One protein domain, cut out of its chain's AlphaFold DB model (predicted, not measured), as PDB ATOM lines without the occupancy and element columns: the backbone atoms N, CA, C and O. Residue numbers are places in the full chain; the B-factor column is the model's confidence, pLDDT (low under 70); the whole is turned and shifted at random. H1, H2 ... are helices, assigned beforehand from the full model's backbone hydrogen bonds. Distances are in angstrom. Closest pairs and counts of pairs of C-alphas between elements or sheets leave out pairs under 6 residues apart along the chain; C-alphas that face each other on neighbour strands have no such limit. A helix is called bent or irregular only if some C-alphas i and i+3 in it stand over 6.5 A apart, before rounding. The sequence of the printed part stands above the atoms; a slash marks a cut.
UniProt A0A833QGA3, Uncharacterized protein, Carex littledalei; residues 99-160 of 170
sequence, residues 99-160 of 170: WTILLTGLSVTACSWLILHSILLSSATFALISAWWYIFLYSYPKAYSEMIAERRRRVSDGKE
ATOM      1  N   TRP A  99     264.533 270.115 231.144       70.00
ATOM      2  CA  TRP A  99     265.629 270.966 231.601       70.00
ATOM      3  C   TRP A  99     265.296 271.766 232.865       70.00
ATOM      4  O   TRP A  99     266.190 272.016 233.665       70.00
ATOM      5  N   THR A 100     264.033 272.135 233.102       72.94
ATOM      6  CA  THR A 100     263.627 272.883 234.309       72.94
ATOM      7  C   THR A 100     263.569 272.002 235.556       72.94
ATOM      8  O   THR A 100     264.024 272.414 236.624       72.94
ATOM      9  N   ILE A 101     263.103 270.758 235.420       74.88
ATOM     10  CA  ILE A 101     263.120 269.751 236.493       74.88
ATOM     11  C   ILE A 101     264.570 269.432 236.880       74.88
ATOM     12  O   ILE A 101     264.927 269.422 238.059       74.88
ATOM     13  N   LEU A 102     265.442 269.270 235.881       75.62
ATOM     14  CA  LEU A 102     266.867 269.059 236.117       75.62
ATOM     15  C   LEU A 102     267.533 270.280 236.764       75.62
ATOM     16  O   LEU A 102     268.249 270.108 237.746       75.62
ATOM     17  N   LEU A 103     267.274 271.502 236.280       74.94
ATOM     18  CA  LEU A 103     267.856 272.731 236.837       74.94
ATOM     19  C   LEU A 103     267.406 273.005 238.274       74.94
ATOM     20  O   LEU A 103     268.229 273.395 239.100       74.94
ATOM     21  N   THR A 104     266.130 272.787 238.593       78.44
ATOM     22  CA  THR A 104     265.621 272.963 239.963       78.44
ATOM     23  C   THR A 104     266.221 271.931 240.911       78.44
ATOM     24  O   THR A 104     266.692 272.300 241.986       78.44
ATOM     25  N   GLY A 105     266.318 270.665 240.499       76.06
ATOM     26  CA  GLY A 105     266.995 269.632 241.280       76.06
ATOM     27  C   GLY A 105     268.489 269.920 241.495       76.06
ATOM     28  O   GLY A 105     268.988 269.784 242.618       76.06
ATOM     29  N   LEU A 106     269.205 270.356 240.450       78.06
ATOM     30  CA  LEU A 106     270.625 270.723 240.537       78.06
ATOM     31  C   LEU A 106     270.827 271.938 241.445       78.06
ATOM     32  O   LEU A 106     271.750 271.953 242.255       78.06
ATOM     33  N   SER A 107     269.946 272.936 241.340       77.25
ATOM     34  CA  SER A 107     269.973 274.143 242.165       77.25
ATOM     35  C   SER A 107     269.728 273.824 243.639       77.25
ATOM     36  O   SER A 107     270.520 274.237 244.481       77.25
ATOM     37  N   VAL A 108     268.705 273.028 243.963       76.44
ATOM     38  CA  VAL A 108     268.414 272.607 245.344       76.44
ATOM     39  C   VAL A 108     269.567 271.784 245.919       76.44
ATOM     40  O   VAL A 108     269.960 271.991 247.068       76.44
ATOM     41  N   THR A 109     270.165 270.906 245.114       78.56
ATOM     42  CA  THR A 109     271.329 270.114 245.530       78.56
ATOM     43  C   THR A 109     272.544 271.001 245.779       78.56
ATOM     44  O   THR A 109     273.177 270.866 246.821       78.56
ATOM     45  N   ALA A 110     272.842 271.948 244.886       72.56
ATOM     46  CA  ALA A 110     273.937 272.902 245.054       72.56
ATOM     47  C   ALA A 110     273.729 273.820 246.275       72.56
ATOM     48  O   ALA A 110     274.669 274.073 247.027       72.56
ATOM     49  N   CYS A 111     272.494 274.263 246.530       69.81
ATOM     50  CA  CYS A 111     272.145 275.038 247.721       69.81
ATOM     51  C   CYS A 111     272.281 274.216 249.011       69.81
ATOM     52  O   CYS A 111     272.850 274.702 249.986       69.81
ATOM     53  N   SER A 112     271.828 272.958 249.024       71.50
ATOM     54  CA  SER A 112     272.019 272.054 250.168       71.50
ATOM     55  C   SER A 112     273.500 271.754 250.417       71.50
ATOM     56  O   SER A 112     273.919 271.545 251.558       71.50
ATOM     57  N   TRP A 113     274.297 271.735 249.352       63.97
ATOM     58  CA  TRP A 113     275.728 271.480 249.393       63.97
ATOM     59  C   TRP A 113     276.518 272.630 250.029       63.97
ATOM     60  O   TRP A 113     277.432 272.383 250.817       63.97
ATOM     61  N   LEU A 114     276.097 273.875 249.777       64.94
ATOM     62  CA  LEU A 114     276.638 275.079 250.419       64.94
ATOM     63  C   LEU A 114     276.453 275.095 251.945       64.94
ATOM     64  O   LEU A 114     277.228 275.749 252.635       64.94
ATOM     65  N   ILE A 115     275.459 274.373 252.474       64.62
ATOM     66  CA  ILE A 115     275.099 274.406 253.900       64.62
ATOM     67  C   ILE A 115     275.751 273.260 254.700       64.62
ATOM     68  O   ILE A 115     276.046 273.445 255.877       64.62
ATOM     69  N   LEU A 116     276.004 272.090 254.092       58.44
ATOM     70  CA  LEU A 116     276.430 270.871 254.813       58.44
ATOM     71  C   LEU A 116     277.796 270.281 254.404       58.44
ATOM     72  O   LEU A 116     278.221 269.300 255.007       58.44
ATOM     73  N   HIS A 117     278.503 270.847 253.418       66.81
ATOM     74  CA  HIS A 117     279.892 270.503 253.040       66.81
ATOM     75  C   HIS A 117     280.222 268.991 252.915       66.81
ATOM     76  O   HIS A 117     281.362 268.576 253.109       66.81
ATOM     77  N   SER A 118     279.243 268.142 252.573       73.75
ATOM     78  CA  SER A 118     279.439 266.704 252.333       73.75
ATOM     79  C   SER A 118     279.023 266.337 250.908       73.75
ATOM     80  O   SER A 118     277.846 266.158 250.604       73.75
ATOM     81  N   ILE A 119     280.022 266.266 250.024       67.81
ATOM     82  CA  ILE A 119     279.896 266.127 248.558       67.81
ATOM     83  C   ILE A 119     279.382 264.760 248.122       67.81
ATOM     84  O   ILE A 119     278.611 264.640 247.169       67.81
ATOM     85  N   LEU A 120     279.804 263.713 248.821       71.06
ATOM     86  CA  LEU A 120     279.510 262.345 248.414       71.06
ATOM     87  C   LEU A 120     278.058 261.971 248.719       71.06
ATOM     88  O   LEU A 120     277.414 261.301 247.920       71.06
ATOM     89  N   LEU A 121     277.511 262.456 249.836       70.12
ATOM     90  CA  LEU A 121     276.152 262.112 250.251       70.12
ATOM     91  C   LEU A 121     275.088 262.901 249.471       70.12
ATOM     92  O   LEU A 121     274.056 262.347 249.086       70.12
ATOM     93  N   SER A 122     275.352 264.181 249.192       74.50
ATOM     94  CA  SER A 122     274.449 265.026 248.402       74.50
ATOM     95  C   SER A 122     274.409 264.608 246.932       74.50
ATOM     96  O   SER A 122     273.324 264.496 246.365       74.50
ATOM     97  N   SER A 123     275.563 264.308 246.324       76.00
ATOM     98  CA  SER A 123     275.613 263.840 244.933       76.00
ATOM     99  C   SER A 123     274.960 262.469 244.760       76.00
ATOM    100  O   SER A 123     274.215 262.280 243.802       76.00
ATOM    101  N   ALA A 124     275.151 261.544 245.709       79.12
ATOM    102  CA  ALA A 124     274.493 260.239 245.685       79.12
ATOM    103  C   ALA A 124     272.961 260.359 245.770       79.12
ATOM    104  O   ALA A 124     272.252 259.728 244.992       79.12
ATOM    105  N   THR A 125     272.447 261.213 246.660       77.56
ATOM    106  CA  THR A 125     270.998 261.443 246.810       77.56
ATOM    107  C   THR A 125     270.405 262.107 245.567       77.56
ATOM    108  O   THR A 125     269.347 261.703 245.085       77.56
ATOM    109  N   PHE A 126     271.116 263.084 244.998       76.56
ATOM    110  CA  PHE A 126     270.705 263.750 243.768       76.56
ATOM    111  C   PHE A 126     270.695 262.805 242.566       76.56
ATOM    112  O   PHE A 126     269.745 262.823 241.790       76.56
ATOM    113  N   ALA A 127     271.709 261.947 242.439       78.94
ATOM    114  CA  ALA A 127     271.781 260.933 241.392       78.94
ATOM    115  C   ALA A 127     270.634 259.917 241.490       78.94
ATOM    116  O   ALA A 127     270.106 259.477 240.476       78.94
ATOM    117  N   LEU A 128     270.211 259.569 242.706       82.62
ATOM    118  CA  LEU A 128     269.100 258.647 242.939       82.62
ATOM    119  C   LEU A 128     267.756 259.258 242.518       82.62
ATOM    120  O   LEU A 128     266.967 258.618 241.823       82.62
ATOM    121  N   ILE A 129     267.521 260.520 242.886       80.81
ATOM    122  CA  ILE A 129     266.313 261.270 242.511       80.81
ATOM    123  C   ILE A 129     266.293 261.555 241.005       80.81
ATOM    124  O   ILE A 129     265.254 261.412 240.363       80.81
ATOM    125  N   SER A 130     267.438 261.907 240.415       74.38
ATOM    126  CA  SER A 130     267.540 262.167 238.978       74.38
ATOM    127  C   SER A 130     267.397 260.895 238.152       74.38
ATOM    128  O   SER A 130     266.717 260.927 237.133       74.38
ATOM    129  N   ALA A 131     267.939 259.761 238.606       81.38
ATOM    130  CA  ALA A 131     267.712 258.462 237.982       81.38
ATOM    131  C   ALA A 131     266.230 258.065 238.043       81.38
ATOM    132  O   ALA A 131     265.673 257.590 237.055       81.38
ATOM    133  N   TRP A 132     265.561 258.323 239.169       79.25
ATOM    134  CA  TRP A 132     264.124 258.088 239.308       79.25
ATOM    135  C   TRP A 132     263.296 258.958 238.349       79.25
ATOM    136  O   TRP A 132     262.400 258.467 237.661       79.25
ATOM    137  N   TRP A 133     263.628 260.245 238.239       77.31
ATOM    138  CA  TRP A 133     263.008 261.142 237.262       77.31
ATOM    139  C   TRP A 133     263.330 260.770 235.822       77.31
ATOM    140  O   TRP A 133     262.453 260.882 234.974       77.31
ATOM    141  N   TYR A 134     264.540 260.294 235.542       75.25
ATOM    142  CA  TYR A 134     264.935 259.820 234.222       75.25
ATOM    143  C   TYR A 134     264.074 258.634 233.792       75.25
ATOM    144  O   TYR A 134     263.589 258.606 232.667       75.25
ATOM    145  N   ILE A 135     263.796 257.701 234.704       74.88
ATOM    146  CA  ILE A 135     262.885 256.583 234.442       74.88
ATOM    147  C   ILE A 135     261.482 257.096 234.093       74.88
ATOM    148  O   ILE A 135     260.895 256.631 233.119       74.88
ATOM    149  N   PHE A 136     260.952 258.083 234.820       71.81
ATOM    150  CA  PHE A 136     259.639 258.675 234.526       71.81
ATOM    151  C   PHE A 136     259.615 259.443 233.190       71.81
ATOM    152  O   PHE A 136     258.716 259.250 232.373       71.81
ATOM    153  N   LEU A 137     260.636 260.265 232.940       71.81
ATOM    154  CA  LEU A 137     260.785 261.076 231.730       71.81
ATOM    155  C   LEU A 137     261.033 260.233 230.479       71.81
ATOM    156  O   LEU A 137     260.624 260.634 229.397       71.81
ATOM    157  N   TYR A 138     261.692 259.084 230.619       71.94
ATOM    158  CA  TYR A 138     262.017 258.192 229.511       71.94
ATOM    159  C   TYR A 138     260.898 257.187 229.220       71.94
ATOM    160  O   TYR A 138     260.572 256.933 228.061       71.94
ATOM    161  N   SER A 139     260.276 256.622 230.259       72.56
ATOM    162  CA  SER A 139     259.220 255.613 230.090       72.56
ATOM    163  C   SER A 139     257.973 256.162 229.395       72.56
ATOM    164  O   SER A 139     257.384 255.463 228.572       72.56
ATOM    165  N   TYR A 140     257.600 257.413 229.671       67.44
ATOM    166  CA  TYR A 140     256.408 258.044 229.106       67.44
ATOM    167  C   TYR A 140     256.451 258.200 227.567       67.44
ATOM    168  O   TYR A 140     255.574 257.650 226.894       67.44
ATOM    169  N   PRO A 141     257.459 258.861 226.960       66.44
ATOM    170  CA  PRO A 141     257.550 258.978 225.504       66.44
ATOM    171  C   PRO A 141     257.810 257.628 224.824       66.44
ATOM    172  O   PRO A 141     257.291 257.383 223.738       66.44
ATOM    173  N   LYS A 142     258.554 256.722 225.476       65.06
ATOM    174  CA  LYS A 142     258.900 255.411 224.909       65.06
ATOM    175  C   LYS A 142     257.695 254.469 224.828       65.06
ATOM    176  O   LYS A 142     257.518 253.790 223.823       65.06
ATOM    177  N   ALA A 143     256.842 254.427 225.851       70.44
ATOM    178  CA  ALA A 143     255.635 253.598 225.818       70.44
ATOM    179  C   ALA A 143     254.623 254.096 224.769       70.44
ATOM    180  O   ALA A 143     253.965 253.300 224.098       70.44
ATOM    181  N   TYR A 144     254.528 255.417 224.600       64.06
ATOM    182  CA  TYR A 144     253.619 256.041 223.641       64.06
ATOM    183  C   TYR A 144     254.092 255.868 222.188       64.06
ATOM    184  O   TYR A 144     253.281 255.650 221.289       64.06
ATOM    185  N   SER A 145     255.405 255.914 221.941       65.94
ATOM    186  CA  SER A 145     255.953 255.678 220.603       65.94
ATOM    187  C   SER A 145     255.780 254.225 220.155       65.94
ATOM    188  O   SER A 145     255.426 253.986 219.001       65.94
ATOM    189  N   GLU A 146     255.925 253.255 221.063       67.06
ATOM    190  CA  GLU A 146     255.731 251.837 220.733       67.06
ATOM    191  C   GLU A 146     254.286 251.498 220.356       67.06
ATOM    192  O   GLU A 146     254.072 250.783 219.380       67.06
ATOM    193  N   MET A 147     253.281 252.045 221.046       65.81
ATOM    194  CA  MET A 147     251.879 251.808 220.664       65.81
ATOM    195  C   MET A 147     251.516 252.442 219.309       65.81
ATOM    196  O   MET A 147     250.669 251.916 218.585       65.81
ATOM    197  N   ILE A 148     252.162 253.555 218.941       66.06
ATOM    198  CA  ILE A 148     251.984 254.177 217.623       66.06
ATOM    199  C   ILE A 148     252.654 253.317 216.551       66.06
ATOM    200  O   ILE A 148     252.049 253.067 215.510       66.06
ATOM    201  N   ALA A 149     253.871 252.834 216.808       67.56
ATOM    202  CA  ALA A 149     254.597 251.967 215.887       67.56
ATOM    203  C   ALA A 149     253.864 250.635 215.652       67.56
ATOM    204  O   ALA A 149     253.752 250.186 214.512       67.56
ATOM    205  N   GLU A 150     253.293 250.041 216.701       70.12
ATOM    206  CA  GLU A 150     252.516 248.802 216.603       70.12
ATOM    207  C   GLU A 150     251.238 248.997 215.774       70.12
ATOM    208  O   GLU A 150     250.929 248.172 214.915       70.12
ATOM    209  N   ARG A 151     250.528 250.125 215.939       61.50
ATOM    210  CA  ARG A 151     249.389 250.447 215.062       61.50
ATOM    211  C   ARG A 151     249.805 250.640 213.606       61.50
ATOM    212  O   ARG A 151     249.120 250.134 212.725       61.50
ATOM    213  N   ARG A 152     250.936 251.299 213.332       63.72
ATOM    214  CA  ARG A 152     251.447 251.444 211.954       63.72
ATOM    215  C   ARG A 152     251.778 250.094 211.323       63.72
ATOM    216  O   ARG A 152     251.479 249.878 210.153       63.72
ATOM    217  N   ARG A 153     252.318 249.158 212.109       65.75
ATOM    218  CA  ARG A 153     252.566 247.789 211.650       65.75
ATOM    219  C   ARG A 153     251.271 247.064 211.279       65.75
ATOM    220  O   ARG A 153     251.242 246.397 210.254       65.75
ATOM    221  N   ARG A 154     250.207 247.211 212.074       63.25
ATOM    222  CA  ARG A 154     248.897 246.581 211.808       63.25
ATOM    223  C   ARG A 154     248.193 247.149 210.580       63.25
ATOM    224  O   ARG A 154     247.604 246.383 209.824       63.25
ATOM    225  N   VAL A 155     248.321 248.458 210.359       62.59
ATOM    226  CA  VAL A 155     247.815 249.124 209.150       62.59
ATOM    227  C   VAL A 155     248.612 248.685 207.912       62.59
ATOM    228  O   VAL A 155     248.020 248.364 206.889       62.59
ATOM    229  N   SER A 156     249.943 248.573 208.007       63.12
ATOM    230  CA  SER A 156     250.782 248.093 206.894       63.12
ATOM    231  C   SER A 156     250.610 246.600 206.582       63.12
ATOM    232  O   SER A 156     250.871 246.195 205.452       63.12
ATOM    233  N   ASP A 157     250.213 245.777 207.557       70.94
ATOM    234  CA  ASP A 157     249.940 244.340 207.381       70.94
ATOM    235  C   ASP A 157     248.566 244.085 206.721       70.94
ATOM    236  O   ASP A 157     248.210 242.940 206.456       70.94
ATOM    237  N   GLY A 158     247.779 245.141 206.463       63.22
ATOM    238  CA  GLY A 158     246.468 245.068 205.806       63.22
ATOM    239  C   GLY A 158     245.345 244.490 206.674       63.22
ATOM    240  O   GLY A 158     244.226 244.330 206.194       63.22
ATOM    241  N   LYS A 159     245.622 244.185 207.952       59.38
ATOM    242  CA  LYS A 159     244.636 243.628 208.892       59.38
ATOM    243  C   LYS A 159     243.647 244.666 209.426       59.38
ATOM    244  O   LYS A 159     242.532 244.293 209.777       59.38
ATOM    245  N   GLU A 160     244.032 245.941 209.505       54.88
ATOM    246  CA  GLU A 160     243.196 247.026 210.037       54.88
ATOM    247  C   GLU A 160     243.272 248.276 209.135       54.88
ATOM    248  O   GLU A 160     244.360 248.747 208.810       54.88
TER     249      GLU A 160
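This is residues 99 to 160 of the 170 residues of an uncharacterized protein of Carex littledalei (UniProt A0A833QGA3). A long helix, H2, makes the length of a rod, and a shorter helix, H1, folds back beside its first part as a lopsided helical hairpin; residues 135 to 150 of H2 stick out beyond it. The printed part has 62 residues with two named helices, H1 then H2, and no named strand: all helix. It is extended, with a radius of gyration of the C-alphas of 19.6 A, and spans 63 by 19 by 9 A.

Find C-alpha 119 at (279.896, 266.127, 248.558); from there H2, residues 119 to 156, runs 53.9 A to C-alpha 156 at (250.782, 248.093, 206.894). H2 is neither bent nor irregular, but only just: C-alphas 138 and 141 are 6.1 A apart. Look back to C-alpha 99 at (265.629, 270.966, 231.601), where H1, residues 99 to 116, begins its 25.6 A.

H2 touches H1 with residues 119 to 130 alone; look at the closest C-alphas, those of Thr 109 and Ser 122, 6.6 A apart. This hairpin's helices run opposite ways at a shallow tilt of 12 degrees. Backbone O i to N i+4 pairs are within hydrogen-bond range in 13 of 14 cases in H1 and 33 of 34 in H2.

The C-alphas farthest apart, those of His 117 and Gly 158, are 63.2 A apart. The printed part has no cut, and the link from H1 to H2 is tight. Mean pLDDT of the printed part is 70.8; look for values under 70 at 25 residues, among them 113 to 117 and 151 to 156.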